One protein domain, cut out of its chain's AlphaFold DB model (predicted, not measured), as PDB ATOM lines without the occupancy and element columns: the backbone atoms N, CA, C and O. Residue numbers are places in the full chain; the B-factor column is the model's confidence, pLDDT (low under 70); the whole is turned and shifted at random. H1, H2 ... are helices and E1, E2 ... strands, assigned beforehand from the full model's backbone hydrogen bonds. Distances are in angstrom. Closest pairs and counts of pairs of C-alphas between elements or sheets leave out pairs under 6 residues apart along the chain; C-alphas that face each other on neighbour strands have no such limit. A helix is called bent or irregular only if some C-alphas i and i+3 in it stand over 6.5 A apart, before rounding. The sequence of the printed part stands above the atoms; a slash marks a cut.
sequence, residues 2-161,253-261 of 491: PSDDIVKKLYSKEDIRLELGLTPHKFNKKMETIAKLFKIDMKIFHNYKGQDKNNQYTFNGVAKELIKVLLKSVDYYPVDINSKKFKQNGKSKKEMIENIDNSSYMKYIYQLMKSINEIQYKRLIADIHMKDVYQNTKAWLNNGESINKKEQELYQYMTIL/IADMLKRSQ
ATOM      1  N   PRO A   2       3.064  20.308 -15.393       41.69
ATOM      2  CA  PRO A   2       1.641  20.622 -15.238       41.69
ATOM      3  C   PRO A   2       1.457  21.971 -14.521       41.69
ATOM      4  O   PRO A   2       2.231  22.299 -13.621       41.69
ATOM      5  N   SER A   3       0.444  22.765 -14.890       45.12
ATOM      6  CA  SER A   3       0.244  24.121 -14.339       45.12
ATOM      7  C   SER A   3       0.047  24.152 -12.821       45.12
ATOM      8  O   SER A   3       0.323  25.168 -12.189       45.12
ATOM      9  N   ASP A   4      -0.442  23.054 -12.246       45.31
ATOM     10  CA  ASP A   4      -0.760  22.949 -10.822       45.31
ATOM     11  C   ASP A   4       0.485  22.686  -9.946       45.31
ATOM     12  O   ASP A   4       0.473  23.022  -8.762       45.31
ATOM     13  N   ASP A   5       1.595  22.202 -10.523       50.09
ATOM     14  CA  ASP A   5       2.854  21.967  -9.793       50.09
ATOM     15  C   ASP A   5       3.658  23.259  -9.574       50.09
ATOM     16  O   ASP A   5       4.398  23.385  -8.597       50.09
ATOM     17  N   ILE A   6       3.483  24.251 -10.457       51.97
ATOM     18  CA  ILE A   6       4.175  25.550 -10.388       51.97
ATOM     19  C   ILE A   6       3.777  26.306  -9.112       51.97
ATOM     20  O   ILE A   6       4.621  26.921  -8.467       51.97
ATOM     21  N   VAL A   7       2.506  26.221  -8.705       54.53
ATOM     22  CA  VAL A   7       1.976  26.921  -7.522       54.53
ATOM     23  C   VAL A   7       2.486  26.305  -6.212       54.53
ATOM     24  O   VAL A   7       2.642  27.021  -5.224       54.53
ATOM     25  N   LYS A   8       2.775  24.996  -6.207       53.94
ATOM     26  CA  LYS A   8       3.209  24.245  -5.016       53.94
ATOM     27  C   LYS A   8       4.706  24.387  -4.717       53.94
ATOM     28  O   LYS A   8       5.125  24.102  -3.596       53.94
ATOM     29  N   LYS A   9       5.514  24.823  -5.690       66.81
ATOM     30  CA  LYS A   9       6.958  25.014  -5.519       66.81
ATOM     31  C   LYS A   9       7.273  26.386  -4.920       66.81
ATOM     32  O   LYS A   9       6.683  27.402  -5.288       66.81
ATOM     33  N   LEU A  10       8.243  26.396  -4.010       71.38
ATOM     34  CA  LEU A  10       8.850  27.612  -3.489       71.38
ATOM     35  C   LEU A  10      10.087  27.966  -4.308       71.38
ATOM     36  O   LEU A  10      10.899  27.101  -4.631       71.38
ATOM     37  N   TYR A  11      10.202  29.245  -4.635       74.62
ATOM     38  CA  TYR A  11      11.290  29.815  -5.410       74.62
ATOM     39  C   TYR A  11      12.024  30.822  -4.544       74.62
ATOM     40  O   TYR A  11      11.422  31.737  -3.981       74.62
ATOM     41  N   SER A  12      13.330  30.658  -4.431       78.12
ATOM     42  CA  SER A  12      14.185  31.638  -3.787       78.12
ATOM     43  C   SER A  12      14.397  32.849  -4.695       78.12
ATOM     44  O   SER A  12      14.229  32.806  -5.917       78.12
ATOM     45  N   LYS A  13      14.850  33.945  -4.089       82.06
ATOM     46  CA  LYS A  13      15.421  35.091  -4.803       82.06
ATOM     47  C   LYS A  13      16.454  34.675  -5.864       82.06
ATOM     48  O   LYS A  13      16.497  35.265  -6.941       82.06
ATOM     49  N   GLU A  14      17.286  33.692  -5.537       80.88
ATOM     50  CA  GLU A  14      18.392  33.251  -6.381       80.88
ATOM     51  C   GLU A  14      17.898  32.482  -7.607       80.88
ATOM     52  O   GLU A  14      18.377  32.728  -8.712       80.88
ATOM     53  N   ASP A  15      16.860  31.660  -7.439       83.00
ATOM     54  CA  ASP A  15      16.200  30.968  -8.551       83.00
ATOM     55  C   ASP A  15      15.678  31.971  -9.585       83.00
ATOM     56  O   ASP A  15      15.927  31.837 -10.782       83.00
ATOM     57  N   ILE A  16      15.008  33.031  -9.119       86.75
ATOM     58  CA  ILE A  16      14.472  34.087  -9.989       86.75
ATOM     59  C   ILE A  16      15.610  34.880 -10.643       86.75
ATOM     60  O   ILE A  16      15.535  35.217 -11.825       86.75
ATOM     61  N   ARG A  17      16.678  35.187  -9.894       89.25
ATOM     62  CA  ARG A  17      17.846  35.914 -10.409       89.25
ATOM     63  C   ARG A  17      18.523  35.157 -11.550       89.25
ATOM     64  O   ARG A  17      18.820  35.771 -12.578       89.25
ATOM     65  N   LEU A  18      18.777  33.864 -11.350       87.00
ATOM     66  CA  LEU A  18      19.411  32.987 -12.332       87.00
ATOM     67  C   LEU A  18      18.522  32.811 -13.563       87.00
ATOM     68  O   LEU A  18      19.007  32.962 -14.680       87.00
ATOM     69  N   GLU A  19      17.220  32.593 -13.368       88.12
ATOM     70  CA  GLU A  19      16.253  32.467 -14.464       88.12
ATOM     71  C   GLU A  19      16.175  33.731 -15.335       88.12
ATOM     72  O   GLU A  19      15.981  33.644 -16.545       88.12
ATOM     73  N   LEU A  20      16.352  34.913 -14.740       88.75
ATOM     74  CA  LEU A  20      16.378  36.186 -15.465       88.75
ATOM     75  C   LEU A  20      17.772  36.574 -15.994       88.75
ATOM     76  O   LEU A  20      17.901  37.632 -16.610       88.75
ATOM     77  N   GLY A  21      18.816  35.778 -15.731       89.88
ATOM     78  CA  GLY A  21      20.191  36.079 -16.151       89.88
ATOM     79  C   GLY A  21      20.748  37.384 -15.565       89.88
ATOM     80  O   GLY A  21      21.566  38.053 -16.193       89.88
ATOM     81  N   LEU A  22      20.283  37.800 -14.382       89.38
ATOM     82  CA  LEU A  22      20.656  39.086 -13.781       89.38
ATOM     83  C   LEU A  22      21.861  38.946 -12.850       89.38
ATOM     84  O   LEU A  22      21.947  38.011 -12.056       89.38
ATOM     85  N   THR A  23      22.764  39.930 -12.850       90.44
ATOM     86  CA  THR A  23      23.802  40.015 -11.810       90.44
ATOM     87  C   THR A  23      23.166  40.309 -10.443       90.44
ATOM     88  O   THR A  23      22.124  40.974 -10.386       90.44
ATOM     89  N   PRO A  24      23.778  39.879  -9.319       85.19
ATOM     90  CA  PRO A  24      23.258  40.165  -7.977       85.19
ATOM     91  C   PRO A  24      23.009  41.658  -7.733       85.19
ATOM     92  O   PRO A  24      21.967  42.043  -7.202       85.19
ATOM     93  N   HIS A  25      23.928  42.510  -8.199       87.38
ATOM     94  CA  HIS A  25      23.798  43.960  -8.099       87.38
ATOM     95  C   HIS A  25      22.572  44.486  -8.862       87.38
ATOM     96  O   HIS A  25      21.752  45.207  -8.289       87.38
ATOM     97  N   LYS A  26      22.401  44.087 -10.133       87.62
ATOM     98  CA  LYS A  26      21.272  44.536 -10.963       87.62
ATOM     99  C   LYS A  26      19.939  44.053 -10.393       87.62
ATOM    100  O   LYS A  26      18.992  44.832 -10.323       87.62
ATOM    101  N   PHE A  27      19.873  42.806  -9.934       88.88
ATOM    102  CA  PHE A  27      18.675  42.246  -9.309       88.88
ATOM    103  C   PHE A  27      18.267  43.022  -8.047       88.88
ATOM    104  O   PHE A  27      17.115  43.435  -7.925       88.88
ATOM    105  N   ASN A  28      19.210  43.276  -7.134       86.81
ATOM    106  CA  ASN A  28      18.938  44.006  -5.894       86.81
ATOM    107  C   ASN A  28      18.453  45.428  -6.162       86.81
ATOM    108  O   ASN A  28      17.457  45.851  -5.579       86.81
ATOM    109  N   LYS A  29      19.111  46.133  -7.090       88.69
ATOM    110  CA  LYS A  29      18.706  47.478  -7.500       88.69
ATOM    111  C   LYS A  29      17.267  47.487  -8.019       88.69
ATOM    112  O   LYS A  29      16.475  48.314  -7.587       88.69
ATOM    113  N   LYS A  30      16.904  46.546  -8.899       90.62
ATOM    114  CA  LYS A  30      15.536  46.429  -9.427       90.62
ATOM    115  C   LYS A  30      14.509  46.130  -8.338       90.62
ATOM    116  O   LYS A  30      13.470  46.778  -8.300       90.62
ATOM    117  N   MET A  31      14.802  45.183  -7.448       88.06
ATOM    118  CA  MET A  31      13.922  44.849  -6.323       88.06
ATOM    119  C   MET A  31      13.675  46.054  -5.415       88.06
ATOM    120  O   MET A  31      12.539  46.300  -5.018       88.06
ATOM    121  N   GLU A  32      14.719  46.829  -5.117       86.00
ATOM    122  CA  GLU A  32      14.605  48.049  -4.319       86.00
ATOM    123  C   GLU A  32      13.753  49.113  -5.030       86.00
ATOM    124  O   GLU A  32      12.901  49.743  -4.402       86.00
ATOM    125  N   THR A  33      13.928  49.279  -6.346       87.81
ATOM    126  CA  THR A  33      13.084  50.158  -7.169       87.81
ATOM    127  C   THR A  33      11.618  49.736  -7.113       87.81
ATOM    128  O   THR A  33      10.769  50.568  -6.814       87.81
ATOM    129  N   ILE A  34      11.315  48.452  -7.331       89.06
ATOM    130  CA  ILE A  34       9.949  47.902  -7.283       89.06
ATOM    131  C   ILE A  34       9.326  48.132  -5.901       89.06
ATOM    132  O   ILE A  34       8.205  48.631  -5.800       89.06
ATOM    133  N   ALA A  35      10.065  47.829  -4.831       86.06
ATOM    134  CA  ALA A  35       9.598  48.032  -3.462       86.06
ATOM    135  C   ALA A  35       9.220  49.499  -3.197       86.06
ATOM    136  O   ALA A  35       8.178  49.769  -2.599       86.06
ATOM    137  N   LYS A  36      10.029  50.449  -3.688       84.50
ATOM    138  CA  LYS A  36       9.769  51.890  -3.556       84.50
ATOM    139  C   LYS A  36       8.622  52.382  -4.438       84.50
ATOM    140  O   LYS A  36       7.803  53.151  -3.941       84.50
ATOM    141  N   LEU A  37       8.561  51.959  -5.705       85.31
ATOM    142  CA  LEU A  37       7.513  52.355  -6.658       85.31
ATOM    143  C   LEU A  37       6.132  51.990  -6.136       85.31
ATOM    144  O   LEU A  37       5.253  52.842  -6.028       85.31
ATOM    145  N   PHE A  38       5.981  50.719  -5.782       84.88
ATOM    146  CA  PHE A  38       4.683  50.123  -5.502       84.88
ATOM    147  C   PHE A  38       4.385  50.021  -4.008       84.88
ATOM    148  O   PHE A  38       3.347  49.481  -3.618       84.88
ATOM    149  N   LYS A  39       5.280  50.536  -3.154       83.62
ATOM    150  CA  LYS A  39       5.175  50.476  -1.688       83.62
ATOM    151  C   LYS A  39       4.943  49.043  -1.195       83.62
ATOM    152  O   LYS A  39       4.042  48.783  -0.398       83.62
ATOM    153  N   ILE A  40       5.723  48.105  -1.726       80.94
ATOM    154  CA  ILE A  40       5.665  46.695  -1.335       80.94
ATOM    155  C   ILE A  40       6.619  46.494  -0.164       80.94
ATOM    156  O   ILE A  40       7.825  46.715  -0.301       80.94
ATOM    157  N   ASP A  41       6.090  46.042   0.974       79.75
ATOM    158  CA  ASP A  41       6.940  45.545   2.048       79.75
ATOM    159  C   ASP A  41       7.473  44.160   1.667       79.75
ATOM    160  O   ASP A  41       6.816  43.130   1.840       79.75
ATOM    161  N   MET A  42       8.692  44.141   1.128       77.62
ATOM    162  CA  MET A  42       9.359  42.902   0.734       77.62
ATOM    163  C   MET A  42       9.592  41.964   1.925       77.62
ATOM    164  O   MET A  42       9.832  40.775   1.716       77.62
ATOM    165  N   LYS A  43       9.469  42.448   3.176       75.38
ATOM    166  CA  LYS A  43       9.599  41.596   4.361       75.38
ATOM    167  C   LYS A  43       8.583  40.473   4.412       75.38
ATOM    168  O   LYS A  43       8.889  39.422   4.963       75.38
ATOM    169  N   ILE A  44       7.417  40.664   3.809       71.44
ATOM    170  CA  ILE A  44       6.361  39.658   3.839       71.44
ATOM    171  C   ILE A  44       6.717  38.436   2.949       71.44
ATOM    172  O   ILE A  44       6.138  37.364   3.100       71.44
ATOM    173  N   PHE A  45       7.741  38.550   2.087       73.12
ATOM    174  CA  PHE A  45       8.325  37.428   1.339       73.12
ATOM    175  C   PHE A  45       9.541  36.777   2.034       73.12
ATOM    176  O   PHE A  45      10.151  35.889   1.443       73.12
ATOM    177  N   HIS A  46       9.954  37.192   3.240       70.50
ATOM    178  CA  HIS A  46      11.049  36.515   3.956       70.50
ATOM    179  C   HIS A  46      10.605  35.169   4.546       70.50
ATOM    180  O   HIS A  46       9.471  35.004   4.996       70.50
ATOM    181  N   ASN A  47      11.528  34.207   4.574       62.69
ATOM    182  CA  ASN A  47      11.297  32.887   5.155       62.69
ATOM    183  C   ASN A  47      11.249  32.938   6.701       62.69
ATOM    184  O   ASN A  47      12.171  33.447   7.333       62.69
ATOM    185  N   TYR A  48      10.219  32.335   7.308       53.00
ATOM    186  CA  TYR A  48      10.084  32.112   8.761       53.00
ATOM    187  C   TYR A  48      10.503  30.688   9.193       53.00
ATOM    188  O   TYR A  48       9.990  30.153  10.173       53.00
ATOM    189  N   LYS A  49      11.443  30.042   8.487       47.38
ATOM    190  CA  LYS A  49      11.991  28.720   8.859       47.38
ATOM    191  C   LYS A  49      13.509  28.729   9.075       47.38
ATOM    192  O   LYS A  49      14.244  28.061   8.360       47.38
ATOM    193  N   GLY A  50      13.966  29.467  10.088       45.00
ATOM    194  CA  GLY A  50      15.204  29.148  10.822       45.00
ATOM    195  C   GLY A  50      16.546  29.175  10.071       45.00
ATOM    196  O   GLY A  50      17.518  28.663  10.612       45.00
ATOM    197  N   GLN A  51      16.639  29.762   8.876       44.34
ATOM    198  CA  GLN A  51      17.910  30.009   8.180       44.34
ATOM    199  C   GLN A  51      18.195  31.516   8.112       44.34
ATOM    200  O   GLN A  51      17.260  32.316   8.136       44.34
ATOM    201  N   ASP A  52      19.482  31.883   8.108       44.56
ATOM    202  CA  ASP A  52      20.004  33.215   8.447       44.56
ATOM    203  C   ASP A  52      19.148  34.404   7.980       44.56
ATOM    204  O   ASP A  52      18.871  34.599   6.794       44.56
ATOM    205  N   LYS A  53      18.797  35.251   8.957       44.22
ATOM    206  CA  LYS A  53      17.826  36.362   8.906       44.22
ATOM    207  C   LYS A  53      18.092  37.452   7.857       44.22
ATOM    208  O   LYS A  53      17.292  38.377   7.743       44.22
ATOM    209  N   ASN A  54      19.193  37.393   7.112       47.69
ATOM    210  CA  ASN A  54      19.766  38.610   6.550       47.69
ATOM    211  C   ASN A  54      19.551  38.858   5.054       47.69
ATOM    212  O   ASN A  54      19.886  39.964   4.654       47.69
ATOM    213  N   ASN A  55      19.012  37.945   4.219       52.47
ATOM    214  CA  ASN A  55      18.819  38.272   2.780       52.47
ATOM    215  C   ASN A  55      17.918  37.356   1.908       52.47
ATOM    216  O   ASN A  55      17.922  37.509   0.678       52.47
ATOM    217  N   GLN A  56      17.175  36.391   2.467       62.59
ATOM    218  CA  GLN A  56      16.483  35.369   1.660       62.59
ATOM    219  C   GLN A  56      14.971  35.623   1.499       62.59
ATOM    220  O   GLN A  56      14.199  35.469   2.445       62.59
ATOM    221  N   TYR A  57      14.548  35.950   0.271       70.62
ATOM    222  CA  TYR A  57      13.135  35.986  -0.131       70.62
ATOM    223  C   TYR A  57      12.687  34.637  -0.697       70.62
ATOM    224  O   TYR A  57      13.434  33.998  -1.448       70.62
ATOM    225  N   THR A  58      11.454  34.245  -0.393       71.56
ATOM    226  CA  THR A  58      10.799  33.038  -0.893       71.56
ATOM    227  C   THR A  58       9.443  33.388  -1.501       71.56
ATOM    228  O   THR A  58       8.588  33.997  -0.863       71.56
ATOM    229  N   PHE A  59       9.238  32.973  -2.747       72.81
ATOM    230  CA  PHE A  59       8.044  33.236  -3.542       72.81
ATOM    231  C   PHE A  59       7.335  31.917  -3.862       72.81
ATOM    232  O   PHE A  59       7.987  30.930  -4.202       72.81
ATOM    233  N   ASN A  60       6.003  31.884  -3.787       71.56
ATOM    234  CA  ASN A  60       5.233  30.808  -4.423       71.56
ATOM    235  C   ASN A  60       5.217  31.011  -5.952       71.56
ATOM    236  O   ASN A  60       5.624  32.065  -6.444       71.56
ATOM    237  N   GLY A  61       4.737  30.026  -6.715       65.94
ATOM    238  CA  GLY A  61       4.716  30.113  -8.181       65.94
ATOM    239  C   GLY A  61       3.993  31.337  -8.750       65.94
ATOM    240  O   GLY A  61       4.447  31.905  -9.737       65.94
ATOM    241  N   VAL A  62       2.908  31.788  -8.113       70.44
ATOM    242  CA  VAL A  62       2.145  32.971  -8.550       70.44
ATOM    243  C   VAL A  62       2.946  34.249  -8.295       70.44
ATOM    244  O   VAL A  62       3.189  35.022  -9.219       70.44
ATOM    245  N   ALA A  63       3.431  34.434  -7.068       72.50
ATOM    246  CA  ALA A  63       4.250  35.574  -6.671       72.50
ATOM    247  C   ALA A  63       5.541  35.661  -7.498       72.50
ATOM    248  O   ALA A  63       5.955  36.752  -7.882       72.50
ATOM    249  N   LYS A  64       6.150  34.512  -7.816       83.69
ATOM    250  CA  LYS A  64       7.342  34.392  -8.663       83.69
ATOM    251  C   LYS A  64       7.083  34.908 -10.082       83.69
ATOM    252  O   LYS A  64       7.891  35.667 -10.612       83.69
ATOM    253  N   GLU A  65       5.974  34.525 -10.706       81.69
ATOM    254  CA  GLU A  65       5.651  34.999 -12.055       81.69
ATOM    255  C   GLU A  65       5.273  36.494 -12.055       81.69
ATOM    256  O   GLU A  65       5.757  37.234 -12.907       81.69
ATOM    257  N   LEU A  66       4.541  36.979 -11.045       83.75
ATOM    258  CA  LEU A  66       4.205  38.405 -10.905       83.75
ATOM    259  C   LEU A  66       5.441  39.287 -10.652       83.75
ATOM    260  O   LEU A  66       5.607  40.322 -11.300       83.75
ATOM    261  N   ILE A  67       6.363  38.881  -9.767       87.75
ATOM    262  CA  ILE A  67       7.600  39.650  -9.543       87.75
ATOM    263  C   ILE A  67       8.510  39.615 -10.775       87.75
ATOM    264  O   ILE A  67       9.161  40.614 -11.075       87.75
ATOM    265  N   LYS A  68       8.528  38.514 -11.543       92.56
ATOM    266  CA  LYS A  68       9.248  38.444 -12.825       92.56
ATOM    267  C   LYS A  68       8.722  39.466 -13.831       92.56
ATOM    268  O   LYS A  68       9.542  40.102 -14.493       92.56
ATOM    269  N   VAL A  69       7.400  39.647 -13.927       90.56
ATOM    270  CA  VAL A  69       6.789  40.680 -14.782       90.56
ATOM    271  C   VAL A  69       7.342  42.058 -14.427       90.56
ATOM    272  O   VAL A  69       7.882  42.744 -15.296       90.56
ATOM    273  N   LEU A  70       7.306  42.422 -13.141       92.38
ATOM    274  CA  LEU A  70       7.813  43.714 -12.669       92.38
ATOM    275  C   LEU A  70       9.334  43.856 -12.866       92.38
ATOM    276  O   LEU A  70       9.813  44.909 -13.274       92.38
ATOM    277  N   LEU A  71      10.122  42.801 -12.633       92.75
ATOM    278  CA  LEU A  71      11.583  42.818 -12.815       92.75
ATOM    279  C   LEU A  71      12.006  43.005 -14.279       92.75
ATOM    280  O   LEU A  71      13.056  43.605 -14.546       92.75
ATOM    281  N   LYS A  72      11.219  42.488 -15.227       92.44
ATOM    282  CA  LYS A  72      11.461  42.659 -16.665       92.44
ATOM    283  C   LYS A  72      11.065  44.051 -17.158       92.44
ATOM    284  O   LYS A  72      11.757  44.585 -18.019       92.44
ATOM    285  N   SER A  73      10.014  44.654 -16.600       90.25
ATOM    286  CA  SER A  73       9.509  45.962 -17.038       90.25
ATOM    287  C   SER A  73      10.144  47.160 -16.327       90.25
ATOM    288  O   SER A  73      10.252  48.219 -16.934       90.25
ATOM    289  N   VAL A  74      10.627  47.021 -15.086       91.00
ATOM    290  CA  VAL A  74      11.085  48.166 -14.270       91.00
ATOM    291  C   VAL A  74      12.253  48.959 -14.871       91.00
ATOM    292  O   VAL A  74      12.367  50.150 -14.610       91.00
ATOM    293  N   ASP A  75      13.101  48.339 -15.702       87.31
ATOM    294  CA  ASP A  75      14.196  49.049 -16.397       87.31
ATOM    295  C   ASP A  75      13.674  50.074 -17.417       87.31
ATOM    296  O   ASP A  75      14.391  51.008 -17.764       87.31
ATOM    297  N   TYR A  76      12.442  49.890 -17.892       88.12
ATOM    298  CA  TYR A  76      11.788  50.752 -18.870       88.12
ATOM    299  C   TYR A  76      10.907  51.810 -18.209       88.12
ATOM    300  O   TYR A  76      10.331  52.625 -18.919       88.12
ATOM    301  N   TYR A  77      10.779  51.801 -16.876       87.38
ATOM    302  CA  TYR A  77       9.960  52.783 -16.176       87.38
ATOM    303  C   TYR A  77      10.457  54.200 -16.520       87.38
ATOM    304  O   TYR A  77      11.650  54.473 -16.365       87.38
ATOM    305  N   PRO A  78       9.581  55.111 -16.980       83.69
ATOM    306  CA  PRO A  78       9.989  56.345 -17.664       83.69
ATOM    307  C   PRO A  78      10.655  57.394 -16.757       83.69
ATOM    308  O   PRO A  78      11.049  58.456 -17.230       83.69
ATOM    309  N   VAL A  79      10.802  57.118 -15.457       84.75
ATOM    310  CA  VAL A  79      11.433  58.026 -14.492       84.75
ATOM    311  C   VAL A  79      12.377  57.277 -13.559       84.75
ATOM    312  O   VAL A  79      11.976  56.351 -12.854       84.75
ATOM    313  N   ASP A  80      13.625  57.735 -13.438       82.00
ATOM    314  CA  ASP A  80      14.528  57.212 -12.410       82.00
ATOM    315  C   ASP A  80      14.201  57.796 -11.028       82.00
ATOM    316  O   ASP A  80      14.776  58.796 -10.575       82.00
ATOM    317  N   ILE A  81      13.302  57.114 -10.319       78.19
ATOM    318  CA  ILE A  81      12.891  57.477  -8.959       78.19
ATOM    319  C   ILE A  81      14.033  57.405  -7.933       78.19
ATOM    320  O   ILE A  81      13.926  57.951  -6.833       78.19
ATOM    321  N   ASN A  82      15.107  56.666  -8.235       75.62
ATOM    322  CA  ASN A  82      16.225  56.494  -7.313       75.62
ATOM    323  C   ASN A  82      17.263  57.608  -7.451       75.62
ATOM    324  O   ASN A  82      18.115  57.745  -6.560       75.62
ATOM    325  N   SER A  83      17.179  58.402  -8.522       79.38
ATOM    326  CA  SER A  83      18.066  59.528  -8.777       79.38
ATOM    327  C   SER A  83      18.007  60.560  -7.645       79.38
ATOM    328  O   SER A  83      16.969  60.803  -7.021       79.38
ATOM    329  N   LYS A  84      19.146  61.207  -7.365       73.31
ATOM    330  CA  LYS A  84      19.220  62.284  -6.358       73.31
ATOM    331  C   LYS A  84      18.263  63.437  -6.695       73.31
ATOM    332  O   LYS A  84      17.658  64.000  -5.792       73.31
ATOM    333  N   LYS A  85      18.089  63.726  -7.991       70.00
ATOM    334  CA  LYS A  85      17.217  64.785  -8.519       70.00
ATOM    335  C   LYS A  85      15.726  64.520  -8.274       70.00
ATOM    336  O   LYS A  85      15.001  65.469  -7.995       70.00
ATOM    337  N   PHE A  86      15.286  63.257  -8.322       70.75
ATOM    338  CA  PHE A  86      13.894  62.877  -8.036       70.75
ATOM    339  C   PHE A  86      13.579  62.850  -6.530       70.75
ATOM    340  O   PHE A  86      12.450  63.112  -6.120       70.75
ATOM    341  N   LYS A  87      14.586  62.558  -5.693       67.31
ATOM    342  CA  LYS A  87      14.470  62.559  -4.222       67.31
ATOM    343  C   LYS A  87      14.432  63.961  -3.611       67.31
ATOM    344  O   LYS A  87      13.944  64.119  -2.495       67.31
ATOM    345  N   GLN A  88      14.953  64.968  -4.308       65.81
ATOM    346  CA  GLN A  88      14.832  66.363  -3.898       65.81
ATOM    347  C   GLN A  88      13.402  66.838  -4.196       65.81
ATOM    348  O   GLN A  88      13.011  66.984  -5.353       65.81
ATOM    349  N   ASN A  89      12.598  67.048  -3.150       56.69
ATOM    350  CA  ASN A  89      11.279  67.659  -3.295       56.69
ATOM    351  C   ASN A  89      11.465  69.111  -3.758       56.69
ATOM    352  O   ASN A  89      11.980  69.937  -3.011       56.69
ATOM    353  N   GLY A  90      11.082  69.413  -5.000       62.12
ATOM    354  CA  GLY A  90      11.280  70.735  -5.590       62.12
ATOM    355  C   GLY A  90      11.035  70.773  -7.099       62.12
ATOM    356  O   GLY A  90      10.412  69.872  -7.666       62.12
ATOM    357  N   LYS A  91      11.543  71.832  -7.745       61.06
ATOM    358  CA  LYS A  91      11.386  72.116  -9.182       61.06
ATOM    359  C   LYS A  91      11.903  70.971 -10.073       61.06
ATOM    360  O   LYS A  91      11.213  70.568 -11.001       61.06
ATOM    361  N   SER A  92      13.019  70.345  -9.691       69.81
ATOM    362  CA  SER A  92      13.654  69.241 -10.428       69.81
ATOM    363  C   SER A  92      12.791  67.982 -10.550       69.81
ATOM    364  O   SER A  92      12.826  67.311 -11.576       69.81
ATOM    365  N   LYS A  93      12.002  67.643  -9.519       74.69
ATOM    366  CA  LYS A  93      11.084  66.493  -9.561       74.69
ATOM    367  C   LYS A  93       9.903  66.767 -10.492       74.69
ATOM    368  O   LYS A  93       9.498  65.871 -11.225       74.69
ATOM    369  N   LYS A  94       9.355  67.988 -10.463       75.19
ATOM    370  CA  LYS A  94       8.253  68.392 -11.351       75.19
ATOM    371  C   LYS A  94       8.696  68.390 -12.812       75.19
ATOM    372  O   LYS A  94       8.039  67.739 -13.612       75.19
ATOM    373  N   GLU A  95       9.851  68.988 -13.105       77.69
ATOM    374  CA  GLU A  95      10.448  69.004 -14.449       77.69
ATOM    375  C   GLU A  95      10.702  67.583 -14.980       77.69
ATOM    376  O   GLU A  95      10.370  67.280 -16.118       77.69
ATOM    377  N   MET A  96      11.215  66.666 -14.149       77.56
ATOM    378  CA  MET A  96      11.409  65.264 -14.553       77.56
ATOM    379  C   MET A  96      10.109  64.536 -14.909       77.56
ATOM    380  O   MET A  96      10.127  63.679 -15.785       77.56
ATOM    381  N   ILE A  97       9.006  64.839 -14.219       79.88
ATOM    382  CA  ILE A  97       7.704  64.220 -14.499       79.88
ATOM    383  C   ILE A  97       7.064  64.858 -15.735       79.88
ATOM    384  O   ILE A  97       6.492  64.162 -16.565       79.88
ATOM    385  N   GLU A  98       7.165  66.176 -15.881       79.12
ATOM    386  CA  GLU A  98       6.608  66.901 -17.027       79.12
ATOM    387  C   GLU A  98       7.299  66.520 -18.339       79.12
ATOM    388  O   GLU A  98       6.617  66.367 -19.351       79.12
ATOM    389  N   ASN A  99       8.601  66.225 -18.280       80.06
ATOM    390  CA  ASN A  99       9.408  65.774 -19.412       80.06
ATOM    391  C   ASN A  99       9.243  64.281 -19.761       80.06
ATOM    392  O   ASN A  99       9.993  63.781 -20.598       80.06
ATOM    393  N   ILE A 100       8.318  63.543 -19.128       76.56
ATOM    394  CA  ILE A 100       8.004  62.172 -19.562       76.56
ATOM    395  C   ILE A 100       7.391  62.246 -20.958       76.56
ATOM    396  O   ILE A 100       6.281  62.753 -21.130       76.56
ATOM    397  N   ASP A 101       8.123  61.721 -21.936       74.38
ATOM    398  CA  ASP A 101       7.668  61.642 -23.313       74.38
ATOM    399  C   ASP A 101       6.815  60.389 -23.562       74.38
ATOM    400  O   ASP A 101       6.938  59.348 -22.900       74.38
ATOM    401  N   ASN A 102       5.967  60.495 -24.582       65.69
ATOM    402  CA  ASN A 102       5.043  59.447 -24.992       65.69
ATOM    403  C   ASN A 102       5.766  58.138 -25.368       65.69
ATOM    404  O   ASN A 102       5.286  57.052 -25.044       65.69
ATOM    405  N   SER A 103       6.942  58.204 -26.003       72.06
ATOM    406  CA  SER A 103       7.689  57.012 -26.435       72.06
ATOM    407  C   SER A 103       8.203  56.201 -25.248       72.06
ATOM    408  O   SER A 103       8.103  54.970 -25.239       72.06
ATOM    409  N   SER A 104       8.740  56.880 -24.236       73.88
ATOM    410  CA  SER A 104       9.269  56.254 -23.023       73.88
ATOM    411  C   SER A 104       8.176  55.530 -22.233       73.88
ATOM    412  O   SER A 104       8.372  54.379 -21.834       73.88
ATOM    413  N   TYR A 105       6.998  56.144 -22.079       77.38
ATOM    414  CA  TYR A 105       5.853  55.493 -21.437       77.38
ATOM    415  C   TYR A 105       5.339  54.287 -22.239       77.38
ATOM    416  O   TYR A 105       5.136  53.208 -21.682       77.38
ATOM    417  N   MET A 106       5.213  54.416 -23.561       72.94
ATOM    418  CA  MET A 106       4.773  53.309 -24.419       72.94
ATOM    419  C   MET A 106       5.715  52.107 -24.329       72.94
ATOM    420  O   MET A 106       5.265  50.973 -24.165       72.94
ATOM    421  N   LYS A 107       7.036  52.335 -24.369       79.25
ATOM    422  CA  LYS A 107       8.040  51.268 -24.209       79.25
ATOM    423  C   LYS A 107       7.875  50.521 -22.887       79.25
ATOM    424  O   LYS A 107       7.989  49.295 -22.866       79.25
ATOM    425  N   TYR A 108       7.588  51.242 -21.804       84.50
ATOM    426  CA  TYR A 108       7.320  50.644 -20.501       84.50
ATOM    427  C   TYR A 108       6.105  49.711 -20.532       84.50
ATOM    428  O   TYR A 108       6.217  48.542 -20.153       84.50
ATOM    429  N   ILE A 109       4.970  50.203 -21.033       78.31
ATOM    430  CA  ILE A 109       3.713  49.448 -21.083       78.31
ATOM    431  C   ILE A 109       3.823  48.231 -22.014       78.31
ATOM    432  O   ILE A 109       3.423  47.132 -21.622       78.31
ATOM    433  N   TYR A 110       4.446  48.365 -23.190       79.81
ATOM    434  CA  TYR A 110       4.698  47.223 -24.077       79.81
ATOM    435  C   TYR A 110       5.543  46.150 -23.399       79.81
ATOM    436  O   TYR A 110       5.224  44.960 -23.483       79.81
ATOM    437  N   GLN A 111       6.608  46.549 -22.700       84.81
ATOM    438  CA  GLN A 111       7.444  45.590 -21.992       84.81
ATOM    439  C   GLN A 111       6.674  44.910 -20.853       84.81
ATOM    440  O   GLN A 111       6.854  43.709 -20.628       84.81
ATOM    441  N   LEU A 112       5.809  45.642 -20.149       82.69
ATOM    442  CA  LEU A 112       4.949  45.097 -19.103       82.69
ATOM    443  C   LEU A 112       3.989  44.042 -19.674       82.69
ATOM    444  O   LEU A 112       4.003  42.903 -19.211       82.69
ATOM    445  N   MET A 113       3.241  44.368 -20.731       80.69
ATOM    446  CA  MET A 113       2.301  43.444 -21.376       80.69
ATOM    447  C   MET A 113       2.988  42.232 -22.002       80.69
ATOM    448  O   MET A 113       2.525  41.101 -21.838       80.69
ATOM    449  N   LYS A 114       4.138  42.433 -22.656       86.94
ATOM    450  CA  LYS A 114       4.973  41.331 -23.144       86.94
ATOM    451  C   LYS A 114       5.353  40.389 -22.005       86.94
ATOM    452  O   LYS A 114       5.217  39.178 -22.135       86.94
ATOM    453  N   SER A 115       5.777  40.944 -20.871       84.62
ATOM    454  CA  SER A 115       6.187  40.148 -19.713       84.62
ATOM    455  C   SER A 115       5.012  39.384 -19.087       84.62
ATOM    456  O   SER A 115       5.213  38.254 -18.648       84.62
ATOM    457  N   ILE A 116       3.795  39.950 -19.083       75.56
ATOM    458  CA  ILE A 116       2.557  39.257 -18.661       75.56
ATOM    459  C   ILE A 116       2.289  38.045 -19.562       75.56
ATOM    460  O   ILE A 116       2.015  36.955 -19.069       75.56
ATOM    461  N   ASN A 117       2.418  38.202 -20.880       76.50
ATOM    462  CA  ASN A 117       2.179  37.112 -21.832       76.50
ATOM    463  C   ASN A 117       3.240  35.995 -21.765       76.50
ATOM    464  O   ASN A 117       2.987  34.879 -22.213       76.50
ATOM    465  N   GLU A 118       4.410  36.269 -21.184       84.25
ATOM    466  CA  GLU A 118       5.475  35.287 -20.937       84.25
ATOM    467  C   GLU A 118       5.291  34.489 -19.626       84.25
ATOM    468  O   GLU A 118       6.112  33.615 -19.328       84.25
ATOM    469  N   ILE A 119       4.252  34.775 -18.828       73.62
ATOM    470  CA  ILE A 119       3.960  34.038 -17.590       73.62
ATOM    471  C   ILE A 119       3.741  32.553 -17.908       73.62
ATOM    472  O   ILE A 119       2.969  32.174 -18.784       73.62
ATOM    473  N   GLN A 120       4.375  31.661 -17.154       74.44
ATOM    474  CA  GLN A 120       4.217  30.220 -17.409       74.44
ATOM    475  C   GLN A 120       2.866  29.668 -16.924       74.44
ATOM    476  O   GLN A 120       2.347  28.679 -17.452       74.44
ATOM    477  N   TYR A 121       2.275  30.292 -15.905       64.12
ATOM    478  CA  TYR A 121       1.019  29.854 -15.310       64.12
ATOM    479  C   TYR A 121      -0.195  30.387 -16.090       64.12
ATOM    480  O   TYR A 121      -0.716  31.462 -15.805       64.12
ATOM    481  N   LYS A 122      -0.686  29.599 -17.057       58.94
ATOM    482  CA  LYS A 122      -1.788  29.982 -17.968       58.94
ATOM    483  C   LYS A 122      -3.052  30.503 -17.275       58.94
ATOM    484  O   LYS A 122      -3.700  31.392 -17.810       58.94
ATOM    485  N   ARG A 123      -3.407  29.974 -16.096       53.00
ATOM    486  CA  ARG A 123      -4.586  30.446 -15.345       53.00
ATOM    487  C   ARG A 123      -4.409  31.873 -14.825       53.00
ATOM    488  O   ARG A 123      -5.368  32.622 -14.837       53.00
ATOM    489  N   LEU A 124      -3.199  32.242 -14.405       54.84
ATOM    490  CA  LEU A 124      -2.891  33.612 -13.991       54.84
ATOM    491  C   LEU A 124      -2.858  34.566 -15.184       54.84
ATOM    492  O   LEU A 124      -3.307  35.693 -15.050       54.84
ATOM    493  N   ILE A 125      -2.387  34.116 -16.354       57.62
ATOM    494  CA  ILE A 125      -2.515  34.912 -17.584       57.62
ATOM    495  C   ILE A 125      -3.985  35.187 -17.884       57.62
ATOM    496  O   ILE A 125      -4.341  36.336 -18.103       57.62
ATOM    497  N   ALA A 126      -4.822  34.146 -17.880       46.53
ATOM    498  CA  ALA A 126      -6.248  34.288 -18.144       46.53
ATOM    499  C   ALA A 126      -6.914  35.236 -17.136       46.53
ATOM    500  O   ALA A 126      -7.622  36.140 -17.550       46.53
ATOM    501  N   ASP A 127      -6.614  35.092 -15.842       50.56
ATOM    502  CA  ASP A 127      -7.118  35.980 -14.787       50.56
ATOM    503  C   ASP A 127      -6.712  37.446 -15.013       50.56
ATOM    504  O   ASP A 127      -7.564  38.326 -14.973       50.56
ATOM    505  N   ILE A 128      -5.441  37.719 -15.342       52.81
ATOM    506  CA  ILE A 128      -4.975  39.079 -15.673       52.81
ATOM    507  C   ILE A 128      -5.654  39.594 -16.946       52.81
ATOM    508  O   ILE A 128      -6.043  40.757 -17.008       52.81
ATOM    509  N   HIS A 129      -5.803  38.748 -17.968       59.72
ATOM    510  CA  HIS A 129      -6.464  39.115 -19.220       59.72
ATOM    511  C   HIS A 129      -7.947  39.418 -19.013       59.72
ATOM    512  O   HIS A 129      -8.484  40.235 -19.742       59.72
ATOM    513  N   MET A 130      -8.601  38.813 -18.030       49.31
ATOM    514  CA  MET A 130      -9.998  39.097 -17.700       49.31
ATOM    515  C   MET A 130     -10.169  40.363 -16.844       49.31
ATOM    516  O   MET A 130     -11.294  40.690 -16.493       49.31
ATOM    517  N   LYS A 131      -9.099  41.094 -16.491       55.66
ATOM    518  CA  LYS A 131      -9.219  42.376 -15.770       55.66
ATOM    519  C   LYS A 131      -9.446  43.545 -16.726       55.66
ATOM    520  O   LYS A 131      -8.715  43.682 -17.712       55.66
ATOM    521  N   ASP A 132     -10.360  44.443 -16.351       51.19
ATOM    522  CA  ASP A 132     -10.664  45.694 -17.065       51.19
ATOM    523  C   ASP A 132      -9.413  46.462 -17.454       51.19
ATOM    524  O   ASP A 132      -9.197  46.809 -18.609       51.19
ATOM    525  N   VAL A 133      -8.530  46.681 -16.483       56.62
ATOM    526  CA  VAL A 133      -7.317  47.485 -16.657       56.62
ATOM    527  C   VAL A 133      -6.433  46.921 -17.759       56.62
ATOM    528  O   VAL A 133      -5.854  47.678 -18.537       56.62
ATOM    529  N   TYR A 134      -6.335  45.594 -17.862       61.19
ATOM    530  CA  TYR A 134      -5.559  44.955 -18.916       61.19
ATOM    531  C   TYR A 134      -6.233  45.111 -20.281       61.19
ATOM    532  O   TYR A 134      -5.550  45.457 -21.247       61.19
ATOM    533  N   GLN A 135      -7.550  44.893 -20.378       53.41
ATOM    534  CA  GLN A 135      -8.272  45.064 -21.643       53.41
ATOM    535  C   GLN A 135      -8.300  46.518 -22.103       53.41
ATOM    536  O   GLN A 135      -8.030  46.774 -23.272       53.41
ATOM    537  N   ASN A 136      -8.499  47.469 -21.194       56.44
ATOM    538  CA  ASN A 136      -8.451  48.901 -21.473       56.44
ATOM    539  C   ASN A 136      -7.062  49.316 -21.968       56.44
ATOM    540  O   ASN A 136      -6.940  49.953 -23.014       56.44
ATOM    541  N   THR A 137      -6.000  48.863 -21.287       60.50
ATOM    542  CA  THR A 137      -4.614  49.100 -21.726       60.50
ATOM    543  C   THR A 137      -4.361  48.493 -23.111       60.50
ATOM    544  O   THR A 137      -3.777  49.138 -23.980       60.50
ATOM    545  N   LYS A 138      -4.830  47.264 -23.358       62.78
ATOM    546  CA  LYS A 138      -4.667  46.561 -24.639       62.78
ATOM    547  C   LYS A 138      -5.434  47.235 -25.777       62.78
ATOM    548  O   LYS A 138      -4.879  47.406 -26.859       62.78
ATOM    549  N   ALA A 139      -6.693  47.598 -25.552       54.31
ATOM    550  CA  ALA A 139      -7.530  48.292 -26.522       54.31
ATOM    551  C   ALA A 139      -6.909  49.639 -26.894       54.31
ATOM    552  O   ALA A 139      -6.804  49.965 -28.074       54.31
ATOM    553  N   TRP A 140      -6.404  50.371 -25.901       57.88
ATOM    554  CA  TRP A 140      -5.698  51.622 -26.118       57.88
ATOM    555  C   TRP A 140      -4.433  51.455 -26.969       57.88
ATOM    556  O   TRP A 140      -4.270  52.180 -27.949       57.88
ATOM    557  N   LEU A 141      -3.576  50.470 -26.666       57.78
ATOM    558  CA  LEU A 141      -2.391  50.191 -27.486       57.78
ATOM    559  C   LEU A 141      -2.766  49.811 -28.918       57.78
ATOM    560  O   LEU A 141      -2.217  50.376 -29.857       57.78
ATOM    561  N   ASN A 142      -3.722  48.895 -29.093       51.75
ATOM    562  CA  ASN A 142      -4.149  48.434 -30.414       51.75
ATOM    563  C   ASN A 142      -4.734  49.579 -31.252       51.75
ATOM    564  O   ASN A 142      -4.446  49.691 -32.445       51.75
ATOM    565  N   ASN A 143      -5.537  50.445 -30.629       50.59
ATOM    566  CA  ASN A 143      -6.092  51.624 -31.285       50.59
ATOM    567  C   ASN A 143      -4.981  52.618 -31.639       50.59
ATOM    568  O   ASN A 143      -4.945  53.102 -32.767       50.59
ATOM    569  N   GLY A 144      -4.034  52.859 -30.727       48.91
ATOM    570  CA  GLY A 144      -2.864  53.701 -30.977       48.91
ATOM    571  C   GLY A 144      -1.982  53.183 -32.118       48.91
ATOM    572  O   GLY A 144      -1.601  53.952 -32.993       48.91
ATOM    573  N   GLU A 145      -1.692  51.880 -32.168       53.31
ATOM    574  CA  GLU A 145      -0.931  51.256 -33.260       53.31
ATOM    575  C   GLU A 145      -1.671  51.330 -34.598       53.31
ATOM    576  O   GLU A 145      -1.062  51.641 -35.623       53.31
ATOM    577  N   SER A 146      -2.982  51.071 -34.599       49.03
ATOM    578  CA  SER A 146      -3.820  51.165 -35.797       49.03
ATOM    579  C   SER A 146      -3.848  52.593 -36.348       49.03
ATOM    580  O   SER A 146      -3.654  52.791 -37.549       49.03
ATOM    581  N   ILE A 147      -4.004  53.589 -35.468       50.06
ATOM    582  CA  ILE A 147      -3.963  55.010 -35.825       50.06
ATOM    583  C   ILE A 147      -2.582  55.384 -36.359       50.06
ATOM    584  O   ILE A 147      -2.510  55.899 -37.466       50.06
ATOM    585  N   ASN A 148      -1.495  55.042 -35.662       48.22
ATOM    586  CA  ASN A 148      -0.131  55.339 -36.118       48.22
ATOM    587  C   ASN A 148       0.174  54.693 -37.476       48.22
ATOM    588  O   ASN A 148       0.820  55.292 -38.331       48.22
ATOM    589  N   LYS A 149      -0.294  53.462 -37.707       52.16
ATOM    590  CA  LYS A 149      -0.142  52.793 -39.001       52.16
ATOM    591  C   LYS A 149      -0.926  53.520 -40.091       52.16
ATOM    592  O   LYS A 149      -0.391  53.744 -41.173       52.16
ATOM    593  N   LYS A 150      -2.172  53.911 -39.812       51.44
ATOM    594  CA  LYS A 150      -3.006  54.679 -40.746       51.44
ATOM    595  C   LYS A 150      -2.439  56.064 -41.017       51.44
ATOM    596  O   LYS A 150      -2.479  56.514 -42.153       51.44
ATOM    597  N   GLU A 151      -1.862  56.701 -40.011       49.12
ATOM    598  CA  GLU A 151      -1.155  57.968 -40.110       49.12
ATOM    599  C   GLU A 151       0.103  57.831 -40.978       49.12
ATOM    600  O   GLU A 151       0.316  58.634 -41.878       49.12
ATOM    601  N   GLN A 152       0.897  56.774 -40.799       49.72
ATOM    602  CA  GLN A 152       2.048  56.484 -41.660       49.72
ATOM    603  C   GLN A 152       1.632  56.175 -43.104       49.72
ATOM    604  O   GLN A 152       2.254  56.687 -44.032       49.72
ATOM    605  N   GLU A 153       0.577  55.379 -43.306       52.56
ATOM    606  CA  GLU A 153      -0.018  55.122 -44.626       52.56
ATOM    607  C   GLU A 153      -0.488  56.436 -45.272       52.56
ATOM    608  O   GLU A 153      -0.199  56.692 -46.443       52.56
ATOM    609  N   LEU A 154      -1.144  57.306 -44.498       51.19
ATOM    610  CA  LEU A 154      -1.585  58.630 -44.927       51.19
ATOM    611  C   LEU A 154      -0.387  59.521 -45.273       51.19
ATOM    612  O   LEU A 154      -0.397  60.152 -46.321       51.19
ATOM    613  N   TYR A 155       0.665  59.557 -44.455       50.31
ATOM    614  CA  TYR A 155       1.871  60.339 -44.726       50.31
ATOM    615  C   TYR A 155       2.595  59.859 -45.980       50.31
ATOM    616  O   TYR A 155       2.963  60.686 -46.810       50.31
ATOM    617  N   GLN A 156       2.755  58.547 -46.163       55.06
ATOM    618  CA  GLN A 156       3.330  57.970 -47.382       55.06
ATOM    619  C   GLN A 156       2.481  58.285 -48.617       55.06
ATOM    620  O   GLN A 156       3.012  58.568 -49.690       55.06
ATOM    621  N   TYR A 157       1.158  58.281 -48.468       54.91
ATOM    622  CA  TYR A 157       0.242  58.688 -49.526       54.91
ATOM    623  C   TYR A 157       0.276  60.204 -49.783       54.91
ATOM    624  O   TYR A 157       0.140  60.651 -50.915       54.91
ATOM    625  N   MET A 158       0.497  61.024 -48.758       47.34
ATOM    626  CA  MET A 158       0.582  62.476 -48.883       47.34
ATOM    627  C   MET A 158       1.910  62.928 -49.494       47.34
ATOM    628  O   MET A 158       1.918  63.875 -50.275       47.34
ATOM    629  N   THR A 159       3.033  62.274 -49.195       50.94
ATOM    630  CA  THR A 159       4.352  62.662 -49.730       50.94
ATOM    631  C   THR A 159       4.441  62.530 -51.249       50.94
ATOM    632  O   THR A 159       5.139  63.322 -51.882       50.94
ATOM    633  N   ILE A 160       3.687  61.604 -51.847       64.38
ATOM    634  CA  ILE A 160       3.575  61.459 -53.307       64.38
ATOM    635  C   ILE A 160       2.618  62.480 -53.951       64.38
ATOM    636  O   ILE A 160       2.529  62.551 -55.178       64.38
ATOM    637  N   LEU A 161       1.898  63.278 -53.154       50.66
ATOM    638  CA  LEU A 161       0.905  64.232 -53.642       50.66
ATOM    639  C   LEU A 161       1.442  65.675 -53.731       50.66
ATOM    640  O   LEU A 161       2.203  66.144 -52.874       50.66
ATOM    641  N   ILE A 253      -0.736  44.518 -11.207       78.50
ATOM    642  CA  ILE A 253       0.256  43.443 -11.036       78.50
ATOM    643  C   ILE A 253       0.929  43.518  -9.659       78.50
ATOM    644  O   ILE A 253       1.135  42.490  -9.006       78.50
ATOM    645  N   ALA A 254       1.264  44.719  -9.190       82.62
ATOM    646  CA  ALA A 254       1.865  44.918  -7.879       82.62
ATOM    647  C   ALA A 254       0.907  44.594  -6.724       82.62
ATOM    648  O   ALA A 254       1.347  44.065  -5.703       82.62
ATOM    649  N   ASP A 255      -0.382  44.888  -6.861       78.19
ATOM    650  CA  ASP A 255      -1.398  44.546  -5.871       78.19
ATOM    651  C   ASP A 255      -1.671  43.042  -5.846       78.19
ATOM    652  O   ASP A 255      -1.616  42.427  -4.780       78.19
ATOM    653  N   MET A 256      -1.808  42.407  -7.013       71.19
ATOM    654  CA  MET A 256      -1.854  40.946  -7.115       71.19
ATOM    655  C   MET A 256      -0.627  40.314  -6.444       71.19
ATOM    656  O   MET A 256      -0.758  39.341  -5.702       71.19
ATOM    657  N   LEU A 257       0.564  40.898  -6.625       76.00
ATOM    658  CA  LEU A 257       1.787  40.452  -5.962       76.00
ATOM    659  C   LEU A 257       1.715  40.628  -4.434       76.00
ATOM    660  O   LEU A 257       2.068  39.695  -3.712       76.00
ATOM    661  N   LYS A 258       1.231  41.765  -3.920       74.81
ATOM    662  CA  LYS A 258       1.025  41.977  -2.472       74.81
ATOM    663  C   LYS A 258       0.053  40.956  -1.884       74.81
ATOM    664  O   LYS A 258       0.332  40.378  -0.838       74.81
ATOM    665  N   ARG A 259      -1.064  40.708  -2.572       65.94
ATOM    666  CA  ARG A 259      -2.101  39.753  -2.148       65.94
ATOM    667  C   ARG A 259      -1.648  38.301  -2.267       65.94
ATOM    668  O   ARG A 259      -2.171  37.439  -1.568       65.94
ATOM    669  N   SER A 260      -0.658  38.014  -3.112       62.53
ATOM    670  CA  SER A 260      -0.193  36.649  -3.399       62.53
ATOM    671  C   SER A 260       0.561  35.928  -2.256       62.53
ATOM    672  O   SER A 260       1.247  34.937  -2.514       62.53
ATOM    673  N   GLN A 261       0.447  36.334  -0.983       54.50
ATOM    674  CA  GLN A 261       1.361  35.891   0.085       54.50
ATOM    675  C   GLN A 261       0.823  34.877   1.110       54.50
ATOM    676  O   GLN A 261       0.006  35.194   1.969       54.50
TER     677      GLN A 261
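What this domain is: This is residues 2 to 161 and 253 to 261 of the 491 residues of an uncharacterized protein of Staphylococcus aureus (UniProt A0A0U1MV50). A loose cluster of helices gathers round H5, with H8 side by side with it, H3 across it and H11 packed on it, while residues 142 to 161, mostly of the long helix H10, stick out as an arm. A tiny ribbon of E1 and E2 lies by the first residues of H5, with H1 next to it, and H6 and H7 make a small corner beyond the other end of H5. The 169 printed residues, mostly helix by class, hold eleven named helices and two named strands, in the order H1 E1 H2 H3 H4 E2 H5 H6 H7 H8 H9 H10 H11, with E1 and E2 an antiparallel sheet. The whole is loose, with a radius of gyration of the C-alphas of 19.4 A, and elongated, spanning 74 by 47 by 28 A.

How they stand to each other: E1, residues 10 to 12, and E2, residues 58 to 60, are antiparallel neighbours at 144 degrees; N 11 and O 59 are within hydrogen-bond range at 2.8 A. H5, residues 61 to 76, is the hub, touching four helices, and is only just irregular: C-alphas 72 and 75 are 7.0 A apart. With residues 61 to 62 alone it touches H1, residues 3 to 8, about perpendicular at 85 degrees; the closest C-alphas, of Val 7 and Gly 61, are 4.3 A apart. With residues 70 to 75 alone it touches H3, residues 24 to 38, about perpendicular at 87 degrees (Lys 30 and Leu 71, closest C-alphas, 6.3 A). H8, residues 102 to 117, touches H5 at a shallow tilt of 21 degrees, opposite ways; the closest C-alphas, of Tyr 76 and Tyr 108, are 4.8 A apart. H11, residues 253 to 259, touches H5 at a tilt of 36 degrees, only just steep, opposite ways; the closest C-alphas, of Ala 63 and Leu 257, are 5.5 A apart. The helix packing is mostly crossed. H2, residues 13 to 19, is close to H3 but not clearly touching (Arg 17 and Phe 27, closest C-alphas, 6.5 A), and so is H4, residues 42 to 45 (Ala 35 and Met 42, closest C-alphas, 6.6 A). H9, residues 122 to 129, is close to H8 but not clearly touching (Asn 117 and Ile 125, closest C-alphas, 6.7 A). H10, residues 132 to 159, and H8 are near each other. H6, residues 84 to 87, and H7, residues 91 to 98, touch only at the corner (Phe 86 and Lys 93, closest C-alphas, 4.8 A). Every O i to N i+4 pair is within hydrogen-bond range in H2, H3, H7, H8, H9, H10 and H11, against 10 of 12 in H5 and 0 of 2 in H1, where 1 of 3 O i to N i+3 pairs is; H4 and H6 are too short for an O i to N i+4 pair.

Where its parts are: H1 begins at C-alpha 3 (0.244, 24.121, -14.339). H10 is 39.8 A long, from C-alpha 132 (-10.664, 45.694, -17.065), H5 24.3 A, H8 22.7 A and H3 21.2 A. H11 ends at C-alpha 259 (-2.101, 39.753, -2.148).

The domain as a whole: The two C-alphas farthest apart, of Gly 50 and Leu 161, are 74.8 A apart. Residues 162 to 252 are not printed; C-alphas 161 and 253 across the cut are 47.4 A apart. The link from H4 to E2, residues 46 to 57, is long. The mean pLDDT of the printed part is 70.2; 70 residues are under 70, among them residues 121 to 161.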